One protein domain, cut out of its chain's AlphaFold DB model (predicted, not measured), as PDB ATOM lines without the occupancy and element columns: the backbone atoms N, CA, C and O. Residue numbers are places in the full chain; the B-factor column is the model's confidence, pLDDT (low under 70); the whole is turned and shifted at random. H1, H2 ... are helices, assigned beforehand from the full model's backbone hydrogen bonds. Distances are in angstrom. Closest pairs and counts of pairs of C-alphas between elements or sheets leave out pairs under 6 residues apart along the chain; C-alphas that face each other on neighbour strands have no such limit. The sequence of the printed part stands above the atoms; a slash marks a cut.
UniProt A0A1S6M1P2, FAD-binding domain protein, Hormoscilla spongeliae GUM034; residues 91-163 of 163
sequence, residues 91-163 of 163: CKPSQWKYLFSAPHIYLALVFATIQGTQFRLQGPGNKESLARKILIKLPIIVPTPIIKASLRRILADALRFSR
ATOM      1  N   CYS A  91     -37.447  21.245  22.532       97.56
ATOM      2  CA  CYS A  91     -38.805  21.588  22.979       97.56
ATOM      3  C   CYS A  91     -39.247  23.018  22.622       97.56
ATOM      4  O   CYS A  91     -40.336  23.436  23.025       97.56
ATOM      5  N   LYS A  92     -38.445  23.760  21.845       96.31
ATOM      6  CA  LYS A  92     -38.806  25.096  21.348       96.31
ATOM      7  C   LYS A  92     -40.066  25.019  20.469       96.31
ATOM      8  O   LYS A  92     -40.048  24.289  19.478       96.31
ATOM      9  N   PRO A  93     -41.164  25.724  20.802       93.38
ATOM     10  CA  PRO A  93     -42.406  25.634  20.041       93.38
ATOM     11  C   PRO A  93     -42.240  26.206  18.628       93.38
ATOM     12  O   PRO A  93     -41.728  27.310  18.443       93.38
ATOM     13  N   SER A  94     -42.696  25.466  17.613       91.75
ATOM     14  CA  SER A  94     -42.642  25.935  16.224       91.75
ATOM     15  C   SER A  94     -43.715  26.992  15.956       91.75
ATOM     16  O   SER A  94     -44.897  26.674  15.819       91.75
ATOM     17  N   GLN A  95     -43.298  28.253  15.845       88.50
ATOM     18  CA  GLN A  95     -44.207  29.384  15.635       88.50
ATOM     19  C   GLN A  95     -45.032  29.232  14.348       88.50
ATOM     20  O   GLN A  95     -46.255  29.338  14.385       88.50
ATOM     21  N   TRP A  96     -44.393  28.874  13.230       90.88
ATOM     22  CA  TRP A  96     -45.070  28.661  11.944       90.88
ATOM     23  C   TRP A  96     -46.106  27.539  11.995       90.88
ATOM     24  O   TRP A  96     -47.215  27.695  11.487       90.88
ATOM     25  N   LYS A  97     -45.785  26.425  12.665       92.62
ATOM     26  CA  LYS A  97     -46.734  25.323  12.855       92.62
ATOM     27  C   LYS A  97     -47.992  25.815  13.563       92.62
ATOM     28  O   LYS A  97     -49.098  25.528  13.102       92.62
ATOM     29  N   TYR A  98     -47.847  26.539  14.674       92.75
ATOM     30  CA  TYR A  98     -48.998  27.034  15.432       92.75
ATOM     31  C   TYR A  98     -49.739  28.158  14.710       92.75
ATOM     32  O   TYR A  98     -50.960  28.205  14.814       92.75
ATOM     33  N   LEU A  99     -49.054  28.995  13.928       93.56
ATOM     34  CA  LEU A  99     -49.695  30.048  13.137       93.56
ATOM     35  C   LEU A  99     -50.762  29.479  12.193       93.56
ATOM     36  O   LEU A  99     -51.861  30.019  12.134       93.56
ATOM     37  N   PHE A 100     -50.465  28.374  11.504       94.56
ATOM     38  CA  PHE A 100     -51.401  27.766  10.550       94.56
ATOM     39  C   PHE A 100     -52.338  26.727  11.178       94.56
ATOM     40  O   PHE A 100     -53.495  26.635  10.779       94.56
ATOM     41  N   SER A 101     -51.875  25.941  12.158       93.69
ATOM     42  CA  SER A 101     -52.685  24.848  12.736       93.69
ATOM     43  C   SER A 101     -53.539  25.262  13.937       93.69
ATOM     44  O   SER A 101     -54.581  24.661  14.188       93.69
ATOM     45  N   ALA A 102     -53.108  26.260  14.713       93.75
ATOM     46  CA  ALA A 102     -53.806  26.713  15.913       93.75
ATOM     47  C   ALA A 102     -53.507  28.198  16.196       93.75
ATOM     48  O   ALA A 102     -52.785  28.504  17.153       93.75
ATOM     49  N   PRO A 103     -54.081  29.132  15.406       91.69
ATOM     50  CA  PRO A 103     -53.774  30.562  15.496       91.69
ATOM     51  C   PRO A 103     -53.947  31.146  16.904       91.69
ATOM     52  O   PRO A 103     -53.191  32.014  17.314       91.69
ATOM     53  N   HIS A 104     -54.899  30.637  17.689       90.44
ATOM     54  CA  HIS A 104     -55.102  31.051  19.080       90.44
ATOM     55  C   HIS A 104     -53.918  30.686  19.996       90.44
ATOM     56  O   HIS A 104     -53.553  31.477  20.862       90.44
ATOM     57  N   ILE A 105     -53.280  29.526  19.790       92.75
ATOM     58  CA  ILE A 105     -52.043  29.158  20.499       92.75
ATOM     59  C   ILE A 105     -50.901  30.048  20.033       92.75
ATOM     60  O   ILE A 105     -50.148  30.535  20.864       92.75
ATOM     61  N   TYR A 106     -50.790  30.293  18.727       93.06
ATOM     62  CA  TYR A 106     -49.779  31.203  18.195       93.06
ATOM     63  C   TYR A 106     -49.891  32.606  18.804       93.06
ATOM     64  O   TYR A 106     -48.896  33.157  19.268       93.06
ATOM     65  N   LEU A 107     -51.105  33.156  18.894       91.19
ATOM     66  CA  LEU A 107     -51.333  34.444  19.543       91.19
ATOM     67  C   LEU A 107     -50.905  34.426  21.016       91.19
ATOM     68  O   LEU A 107     -50.295  35.387  21.470       91.19
ATOM     69  N   ALA A 108     -51.165  33.340  21.748       92.00
ATOM     70  CA  ALA A 108     -50.674  33.195  23.117       92.00
ATOM     71  C   ALA A 108     -49.136  33.117  23.181       92.00
ATOM     72  O   ALA A 108     -48.534  33.739  24.046       92.00
ATOM     73  N   LEU A 109     -48.486  32.411  22.254       92.12
ATOM     74  CA  LEU A 109     -47.023  32.298  22.212       92.12
ATOM     75  C   LEU A 109     -46.319  33.625  21.896       92.12
ATOM     76  O   LEU A 109     -45.205  33.839  22.364       92.12
ATOM     77  N   VAL A 110     -46.944  34.486  21.090       90.06
ATOM     78  CA  VAL A 110     -46.339  35.747  20.627       90.06
ATOM     79  C   VAL A 110     -46.752  36.942  21.485       90.06
ATOM     80  O   VAL A 110     -45.936  37.827  21.729       90.06
ATOM     81  N   PHE A 111     -48.009  36.990  21.932       89.69
ATOM     82  CA  PHE A 111     -48.587  38.167  22.587       89.69
ATOM     83  C   PHE A 111     -48.937  37.962  24.064       89.69
ATOM     84  O   PHE A 111     -49.320  38.932  24.717       89.69
ATOM     85  N   ALA A 112     -48.843  36.750  24.616       89.31
ATOM     86  CA  ALA A 112     -48.966  36.557  26.061       89.31
ATOM     87  C   ALA A 112     -47.594  36.597  26.748       89.31
ATOM     88  O   ALA A 112     -46.537  36.572  26.119       89.31
ATOM     89  N   THR A 113     -47.611  36.640  28.078       86.25
ATOM     90  CA  THR A 113     -46.399  36.501  28.887       86.25
ATOM     91  C   THR A 113     -45.774  35.123  28.691       86.25
ATOM     92  O   THR A 113     -46.485  34.114  28.775       86.25
ATOM     93  N   ILE A 114     -44.449  35.063  28.535       87.38
ATOM     94  CA  ILE A 114     -43.735  33.787  28.459       87.38
ATOM     95  C   ILE A 114     -43.983  32.960  29.718       87.38
ATOM     96  O   ILE A 114     -43.746  33.391  30.847       87.38
ATOM     97  N   GLN A 115     -44.412  31.722  29.503       88.81
ATOM     98  CA  GLN A 115     -44.678  30.749  30.549       88.81
ATOM     99  C   GLN A 115     -43.871  29.483  30.292       88.81
ATOM    100  O   GLN A 115     -43.842  28.989  29.169       88.81
ATOM    101  N   GLY A 116     -43.306  28.884  31.346       92.12
ATOM    102  CA  GLY A 116     -42.580  27.607  31.243       92.12
ATOM    103  C   GLY A 116     -43.401  26.494  30.571       92.12
ATOM    104  O   GLY A 116     -42.866  25.647  29.861       92.12
ATOM    105  N   THR A 117     -44.730  26.559  30.702       94.19
ATOM    106  CA  THR A 117     -45.695  25.664  30.056       94.19
ATOM    107  C   THR A 117     -45.549  25.597  28.528       94.19
ATOM    108  O   THR A 117     -45.797  24.541  27.942       94.19
ATOM    109  N   GLN A 118     -45.101  26.671  27.869       94.94
ATOM    110  CA  GLN A 118     -44.909  26.684  26.413       94.94
ATOM    111  C   GLN A 118     -43.843  25.679  25.951       94.94
ATOM    112  O   GLN A 118     -43.997  25.051  24.906       94.94
ATOM    113  N   PHE A 119     -42.828  25.420  26.780       96.88
ATOM    114  CA  PHE A 119     -41.763  24.442  26.516       96.88
ATOM    115  C   PHE A 119     -42.191  22.991  26.798       96.88
ATOM    116  O   PHE A 119     -41.373  22.065  26.784       96.88
ATOM    117  N   ARG A 120     -43.483  22.778  27.083       97.19
ATOM    118  CA  ARG A 120     -44.139  21.465  27.186       97.19
ATOM    119  C   ARG A 120     -45.148  21.229  26.058       97.19
ATOM    120  O   ARG A 120     -45.827  20.205  26.079       97.19
ATOM    121  N   LEU A 121     -45.241  22.129  25.075       96.06
ATOM    122  CA  LEU A 121     -46.064  21.935  23.877       96.06
ATOM    123  C   LEU A 121     -45.530  20.835  22.955       96.06
ATOM    124  O   LEU A 121     -46.315  20.134  22.326       96.06
ATOM    125  N   GLN A 122     -44.208  20.687  22.876       95.56
ATOM    126  CA  GLN A 122     -43.537  19.709  22.021       95.56
ATOM    127  C   GLN A 122     -42.196  19.269  22.626       95.56
ATOM    128  O   GLN A 122     -41.784  19.766  23.676       95.56
ATOM    129  N   GLY A 123     -41.525  18.329  21.960       96.25
ATOM    130  CA  GLY A 123     -40.238  17.782  22.389       96.25
ATOM    131  C   GLY A 123     -40.343  16.743  23.518       96.25
ATOM    132  O   GLY A 123     -41.446  16.312  23.874       96.25
ATOM    133  N   PRO A 124     -39.200  16.329  24.091       96.69
ATOM    134  CA  PRO A 124     -39.142  15.303  25.127       96.69
ATOM    135  C   PRO A 124     -39.933  15.679  26.386       96.69
ATOM    136  O   PRO A 124     -39.790  16.779  26.941       96.69
ATOM    137  N   GLY A 125     -40.769  14.746  26.854       95.19
ATOM    138  CA  GLY A 125     -41.609  14.927  28.041       95.19
ATOM    139  C   GLY A 125     -42.697  15.993  27.870       95.19
ATOM    140  O   GLY A 125     -43.028  16.685  28.838       95.19
ATOM    141  N   ASN A 126     -43.211  16.188  26.652       96.62
ATOM    142  CA  ASN A 126     -44.300  17.127  26.406       96.62
ATOM    143  C   ASN A 126     -45.572  16.756  27.197       96.62
ATOM    144  O   ASN A 126     -45.781  15.623  27.628       96.62
ATOM    145  N   LYS A 127     -46.418  17.762  27.416       96.94
ATOM    146  CA  LYS A 127     -47.762  17.634  27.988       96.94
ATOM    147  C   LYS A 127     -48.712  18.472  27.145       96.94
ATOM    148  O   LYS A 127     -49.367  19.375  27.658       96.94
ATOM    149  N   GLU A 128     -48.727  18.213  25.837       95.31
ATOM    150  CA  GLU A 128     -49.303  19.119  24.837       95.31
ATOM    151  C   GLU A 128     -50.749  19.525  25.156       95.31
ATOM    152  O   GLU A 128     -51.079  20.709  25.138       95.31
ATOM    153  N   SER A 129     -51.605  18.563  25.509       96.12
ATOM    154  CA  SER A 129     -53.017  18.823  25.814       96.12
ATOM    155  C   SER A 129     -53.197  19.756  27.016       96.12
ATOM    156  O   SER A 129     -53.997  20.691  26.961       96.12
ATOM    157  N   LEU A 130     -52.432  19.545  28.089       96.88
ATOM    158  CA  LEU A 130     -52.445  20.401  29.275       96.88
ATOM    159  C   LEU A 130     -51.825  21.769  28.974       96.88
ATOM    160  O   LEU A 130     -52.382  22.792  29.370       96.88
ATOM    161  N   ALA A 131     -50.716  21.792  28.234       96.06
ATOM    162  CA  ALA A 131     -50.034  23.021  27.860       96.06
ATOM    163  C   ALA A 131     -50.945  23.932  27.031       96.06
ATOM    164  O   ALA A 131     -51.122  25.097  27.377       96.06
ATOM    165  N   ARG A 132     -51.622  23.385  26.014       95.31
ATOM    166  CA  ARG A 132     -52.626  24.115  25.222       95.31
ATOM    167  C   ARG A 132     -53.752  24.665  26.098       95.31
ATOM    168  O   ARG A 132     -54.080  25.842  25.990       95.31
ATOM    169  N   LYS A 133     -54.309  23.845  26.998       96.00
ATOM    170  CA  LYS A 133     -55.387  24.265  27.916       96.00
ATOM    171  C   LYS A 133     -54.986  25.434  28.819       96.00
ATOM    172  O   LYS A 133     -55.843  26.249  29.145       96.00
ATOM    173  N   ILE A 134     -53.726  25.499  29.247       95.62
ATOM    174  CA  ILE A 134     -53.209  26.591  30.083       95.62
ATOM    175  C   ILE A 134     -52.934  27.833  29.232       95.62
ATOM    176  O   ILE A 134     -53.393  28.913  29.586       95.62
ATOM    177  N   LEU A 135     -52.245  27.682  28.097       94.25
ATOM    178  CA  LEU A 135     -51.851  28.806  27.240       94.25
ATOM    179  C   LEU A 135     -53.052  29.585  26.695       94.25
ATOM    180  O   LEU A 135     -53.011  30.806  26.658       94.25
ATOM    181  N   ILE A 136     -54.145  28.901  26.341       92.50
ATOM    182  CA  ILE A 136     -55.381  29.550  25.857       92.50
ATOM    183  C   ILE A 136     -56.016  30.453  26.921       92.50
ATOM    184  O   ILE A 136     -56.716  31.403  26.587       92.50
ATOM    185  N   LYS A 137     -55.792  30.157  28.205       92.62
ATOM    186  CA  LYS A 137     -56.335  30.943  29.320       92.62
ATOM    187  C   LYS A 137     -55.463  32.142  29.681       92.62
ATOM    188  O   LYS A 137     -55.865  32.928  30.537       92.62
ATOM    189  N   LEU A 138     -54.271  32.268  29.094       90.25
ATOM    190  CA  LEU A 138     -53.398  33.396  29.381       90.25
ATOM    191  C   LEU A 138     -53.980  34.682  28.784       90.25
ATOM    192  O   LEU A 138     -54.477  34.665  27.655       90.25
ATOM    193  N   PRO A 139     -53.892  35.810  29.507       88.06
ATOM    194  CA  PRO A 139     -54.245  37.095  28.937       88.06
ATOM    195  C   PRO A 139     -53.256  37.424  27.812       88.06
ATOM    196  O   PRO A 139     -52.048  37.508  28.034       88.06
ATOM    197  N   ILE A 140     -53.775  37.603  26.600       85.94
ATOM    198  CA  ILE A 140     -52.994  38.129  25.481       85.94
ATOM    199  C   ILE A 140     -52.952  39.651  25.565       85.94
ATOM    200  O   ILE A 140     -53.974  40.307  25.790       85.94
ATOM    201  N   ILE A 141     -51.774  40.224  25.355       78.12
ATOM    202  CA  ILE A 141     -51.627  41.664  25.188       78.12
ATOM    203  C   ILE A 141     -52.227  42.002  23.827       78.12
ATOM    204  O   ILE A 141     -51.633  41.775  22.775       78.12
ATOM    205  N   VAL A 142     -53.452  42.520  23.840       67.81
ATOM    206  CA  VAL A 142     -54.087  43.015  22.622       67.81
ATOM    207  C   VAL A 142     -53.345  44.292  22.222       67.81
ATOM    208  O   VAL A 142     -53.210  45.177  23.072       67.81
ATOM    209  N   PRO A 143     -52.872  44.441  20.967       61.44
ATOM    210  CA  PRO A 143     -52.268  45.692  20.542       61.44
ATOM    211  C   PRO A 143     -53.280  46.805  20.791       61.44
ATOM    212  O   PRO A 143     -54.412  46.767  20.287       61.44
ATOM    213  N   THR A 144     -52.881  47.764  21.623       64.69
ATOM    214  CA  THR A 144     -53.705  48.916  21.972       64.69
ATOM    215  C   THR A 144     -54.145  49.637  20.694       64.69
ATOM    216  O   THR A 144     -53.489  49.512  19.652       64.69
ATOM    217  N   PRO A 145     -55.246  50.411  20.726       72.38
ATOM    218  CA  PRO A 145     -55.682  51.201  19.572       72.38
ATOM    219  C   PRO A 145     -54.543  52.023  18.944       72.38
ATOM    220  O   PRO A 145     -54.470  52.147  17.725       72.38
ATOM    221  N   ILE A 146     -53.599  52.484  19.771       70.94
ATOM    222  CA  ILE A 146     -52.387  53.214  19.382       70.94
ATOM    223  C   ILE A 146     -51.428  52.335  18.563       70.94
ATOM    224  O   ILE A 146     -50.978  52.746  17.493       70.94
ATOM    225  N   ILE A 147     -51.143  51.109  19.011       68.38
ATOM    226  CA  ILE A 147     -50.290  50.160  18.275       68.38
ATOM    227  C   ILE A 147     -50.957  49.762  16.953       68.38
ATOM    228  O   ILE A 147     -50.295  49.718  15.918       68.38
ATOM    229  N   LYS A 148     -52.281  49.551  16.946       71.75
ATOM    230  CA  LYS A 148     -53.041  49.272  15.713       71.75
ATOM    231  C   LYS A 148     -52.984  50.438  14.725       71.75
ATOM    232  O   LYS A 148     -52.803  50.206  13.532       71.75
ATOM    233  N   ALA A 149     -53.125  51.675  15.201       73.62
ATOM    234  CA  ALA A 149     -53.003  52.872  14.369       73.62
ATOM    235  C   ALA A 149     -51.581  53.029  13.804       73.62
ATOM    236  O   ALA A 149     -51.418  53.328  12.624       73.62
ATOM    237  N   SER A 150     -50.564  52.742  14.619       69.88
ATOM    238  CA  SER A 150     -49.152  52.797  14.223       69.88
ATOM    239  C   SER A 150     -48.816  51.742  13.168       69.88
ATOM    240  O   SER A 150     -48.251  52.074  12.132       69.88
ATOM    241  N   LEU A 151     -49.246  50.490  13.363       75.31
ATOM    242  CA  LEU A 151     -49.081  49.411  12.382       75.31
ATOM    243  C   LEU A 151     -49.811  49.706  11.069       75.31
ATOM    244  O   LEU A 151     -49.253  49.476  10.001       75.31
ATOM    245  N   ARG A 152     -51.036  50.251  11.129       80.25
ATOM    246  CA  ARG A 152     -51.772  50.685   9.927       80.25
ATOM    247  C   ARG A 152     -51.023  51.768   9.162       80.25
ATOM    248  O   ARG A 152     -50.987  51.708   7.940       80.25
ATOM    249  N   ARG A 153     -50.430  52.735   9.868       74.44
ATOM    250  CA  ARG A 153     -49.634  53.804   9.260       74.44
ATOM    251  C   ARG A 153     -48.363  53.254   8.611       74.44
ATOM    252  O   ARG A 153     -48.141  53.523   7.442       74.44
ATOM    253  N   ILE A 154     -47.617  52.399   9.312       80.06
ATOM    254  CA  ILE A 154     -46.408  51.743   8.782       80.06
ATOM    255  C   ILE A 154     -46.730  50.905   7.534       80.06
ATOM    256  O   ILE A 154     -46.015  50.983   6.541       80.06
ATOM    257  N   LEU A 155     -47.825  50.136   7.549       79.88
ATOM    258  CA  LEU A 155     -48.275  49.356   6.389       79.88
ATOM    259  C   LEU A 155     -48.713  50.246   5.219       79.88
ATOM    260  O   LEU A 155     -48.397  49.943   4.071       79.88
ATOM    261  N   ALA A 156     -49.424  51.342   5.493       81.06
ATOM    262  CA  ALA A 156     -49.826  52.300   4.466       81.06
ATOM    263  C   ALA A 156     -48.616  53.004   3.835       81.06
ATOM    264  O   ALA A 156     -48.596  53.198   2.621       81.06
ATOM    265  N   ASP A 157     -47.607  53.341   4.636       78.94
ATOM    266  CA  ASP A 157     -46.366  53.954   4.165       78.94
ATOM    267  C   ASP A 157     -45.535  52.948   3.344       78.94
ATOM    268  O   ASP A 157     -45.077  53.278   2.254       78.94
ATOM    269  N   ALA A 158     -45.438  51.685   3.776       76.31
ATOM    270  CA  ALA A 158     -44.750  50.627   3.027       76.31
ATOM    271  C   ALA A 158     -45.393  50.342   1.653       76.31
ATOM    272  O   ALA A 158     -44.686  50.151   0.667       76.31
ATOM    273  N   LEU A 159     -46.728  50.368   1.567       77.06
ATOM    274  CA  LEU A 159     -47.471  50.198   0.309       77.06
ATOM    275  C   LEU A 159     -47.397  51.425  -0.614       77.06
ATOM    276  O   LEU A 159     -47.649  51.311  -1.813       77.06
ATOM    277  N   ARG A 160     -47.073  52.605  -0.072       71.88
ATOM    278  CA  ARG A 160     -46.850  53.830  -0.855       71.88
ATOM    279  C   ARG A 160     -45.459  53.881  -1.481       71.88
ATOM    280  O   ARG A 160     -45.329  54.457  -2.550       71.88
ATOM    281  N   PHE A 161     -44.459  53.270  -0.848       57.78
ATOM    282  CA  PHE A 161     -43.087  53.189  -1.364       57.78
ATOM    283  C   PHE A 161     -42.860  52.054  -2.380       57.78
ATOM    284  O   PHE A 161     -41.789  51.981  -2.973       57.78
ATOM    285  N   SER A 162     -43.843  51.174  -2.601       54.78
ATOM    286  CA  SER A 162     -43.778  50.097  -3.602       54.78
ATOM    287  C   SER A 162     -44.461  50.449  -4.939       54.78
ATOM    288  O   SER A 162     -44.879  49.543  -5.663       54.78
ATOM    289  N   ARG A 163     -44.638  51.741  -5.237       47.28
ATOM    290  CA  ARG A 163     -45.106  52.297  -6.518       47.28
ATOM    291  C   ARG A 163     -44.084  53.297  -7.031       47.28
ATOM    292  O   ARG A 163     -43.934  53.353  -8.267       47.28
TER     293      ARG A 163
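AT A GLANCE: This is residues 91 to 163 of the 163 residues of the protein "FAD-binding domain protein" of Hormoscilla spongeliae GUM034 (UniProt A0A1S6M1P2). A small head of four short helices, H1 to H4, holds one end of the domain, and the longest helix, H5, sticks out as a lone arm at the other end, touching none of them. Within the head, the hairpin of H1 and H2 meets the pair H3 and H4 through H2 and H4, and the link of residues 136 to 144 leads from H4 away to the arm. The printed part has 73 residues, with five named helices in the order H1, H2, H3, H4, H5 and no named strand, and its class is all helix. The whole is loose, with a radius of gyration of the C-alphas of 15.8 A, and it spans 50 by 24 by 16 A, against 38 by 20 by 15 A for the body without the stretches that stand free, residues 144 to 150 and 152 to 163.

HOW THE PARTS SIT: H5, residues 145 to 160, is apart from H1, residues 95 to 101, from H2, residues 103 to 111, from H3, residues 116 to 120, and from H4, residues 128 to 135. H2 and H4 touch, with the C-alphas of Ala 108 and Leu 135 closest at 6.1 A, and run the same way at a steep tilt of 56 degrees. H1 and H2 form a helical hairpin: they touch, with the C-alphas of Tyr 98 and Tyr 106 closest at 5.1 A, and run opposite ways at a shallow tilt of 25 degrees. H3 and H4 touch, with the C-alphas of Thr 117 and Ala 131 closest at 5.5 A. H2 and H3 are close but not clearly touching, with the C-alphas of Leu 109 and Gln 118 closest at 7.3 A. H1 is apart from H3 and from H4. In H1, H2, H4 and H5 every O i to N i+4 pair is within hydrogen-bond range; in H3 it is 0 of 1, beside 2 of 2 O i to N i+3 pairs.

IN THESE COORDINATES: H5 runs 22.4 A from first to last C-alpha, from Pro 145 at (-55.682, 51.201, 19.572) to Arg 160 at (-46.850, 53.830, -0.855). H1 begins at C-alpha 95, at (-44.207, 29.384, 15.635), and measures 10.0 A. H2 measures 11.6 A, H3 7.5 A and H4 10.3 A.

THE WHOLE: The C-alphas of Gly 125 and Arg 163, the two farthest apart, are 51.0 A apart. Residues 144 to 150 and 152 to 163 stand free; the other 54 residues span 38 by 20 by 15 A. The printed part has no cut and no long link. Mean pLDDT of the printed part is 86.2, and it is under 70 at residues 142 to 144, 147, 150 and 161 to 163.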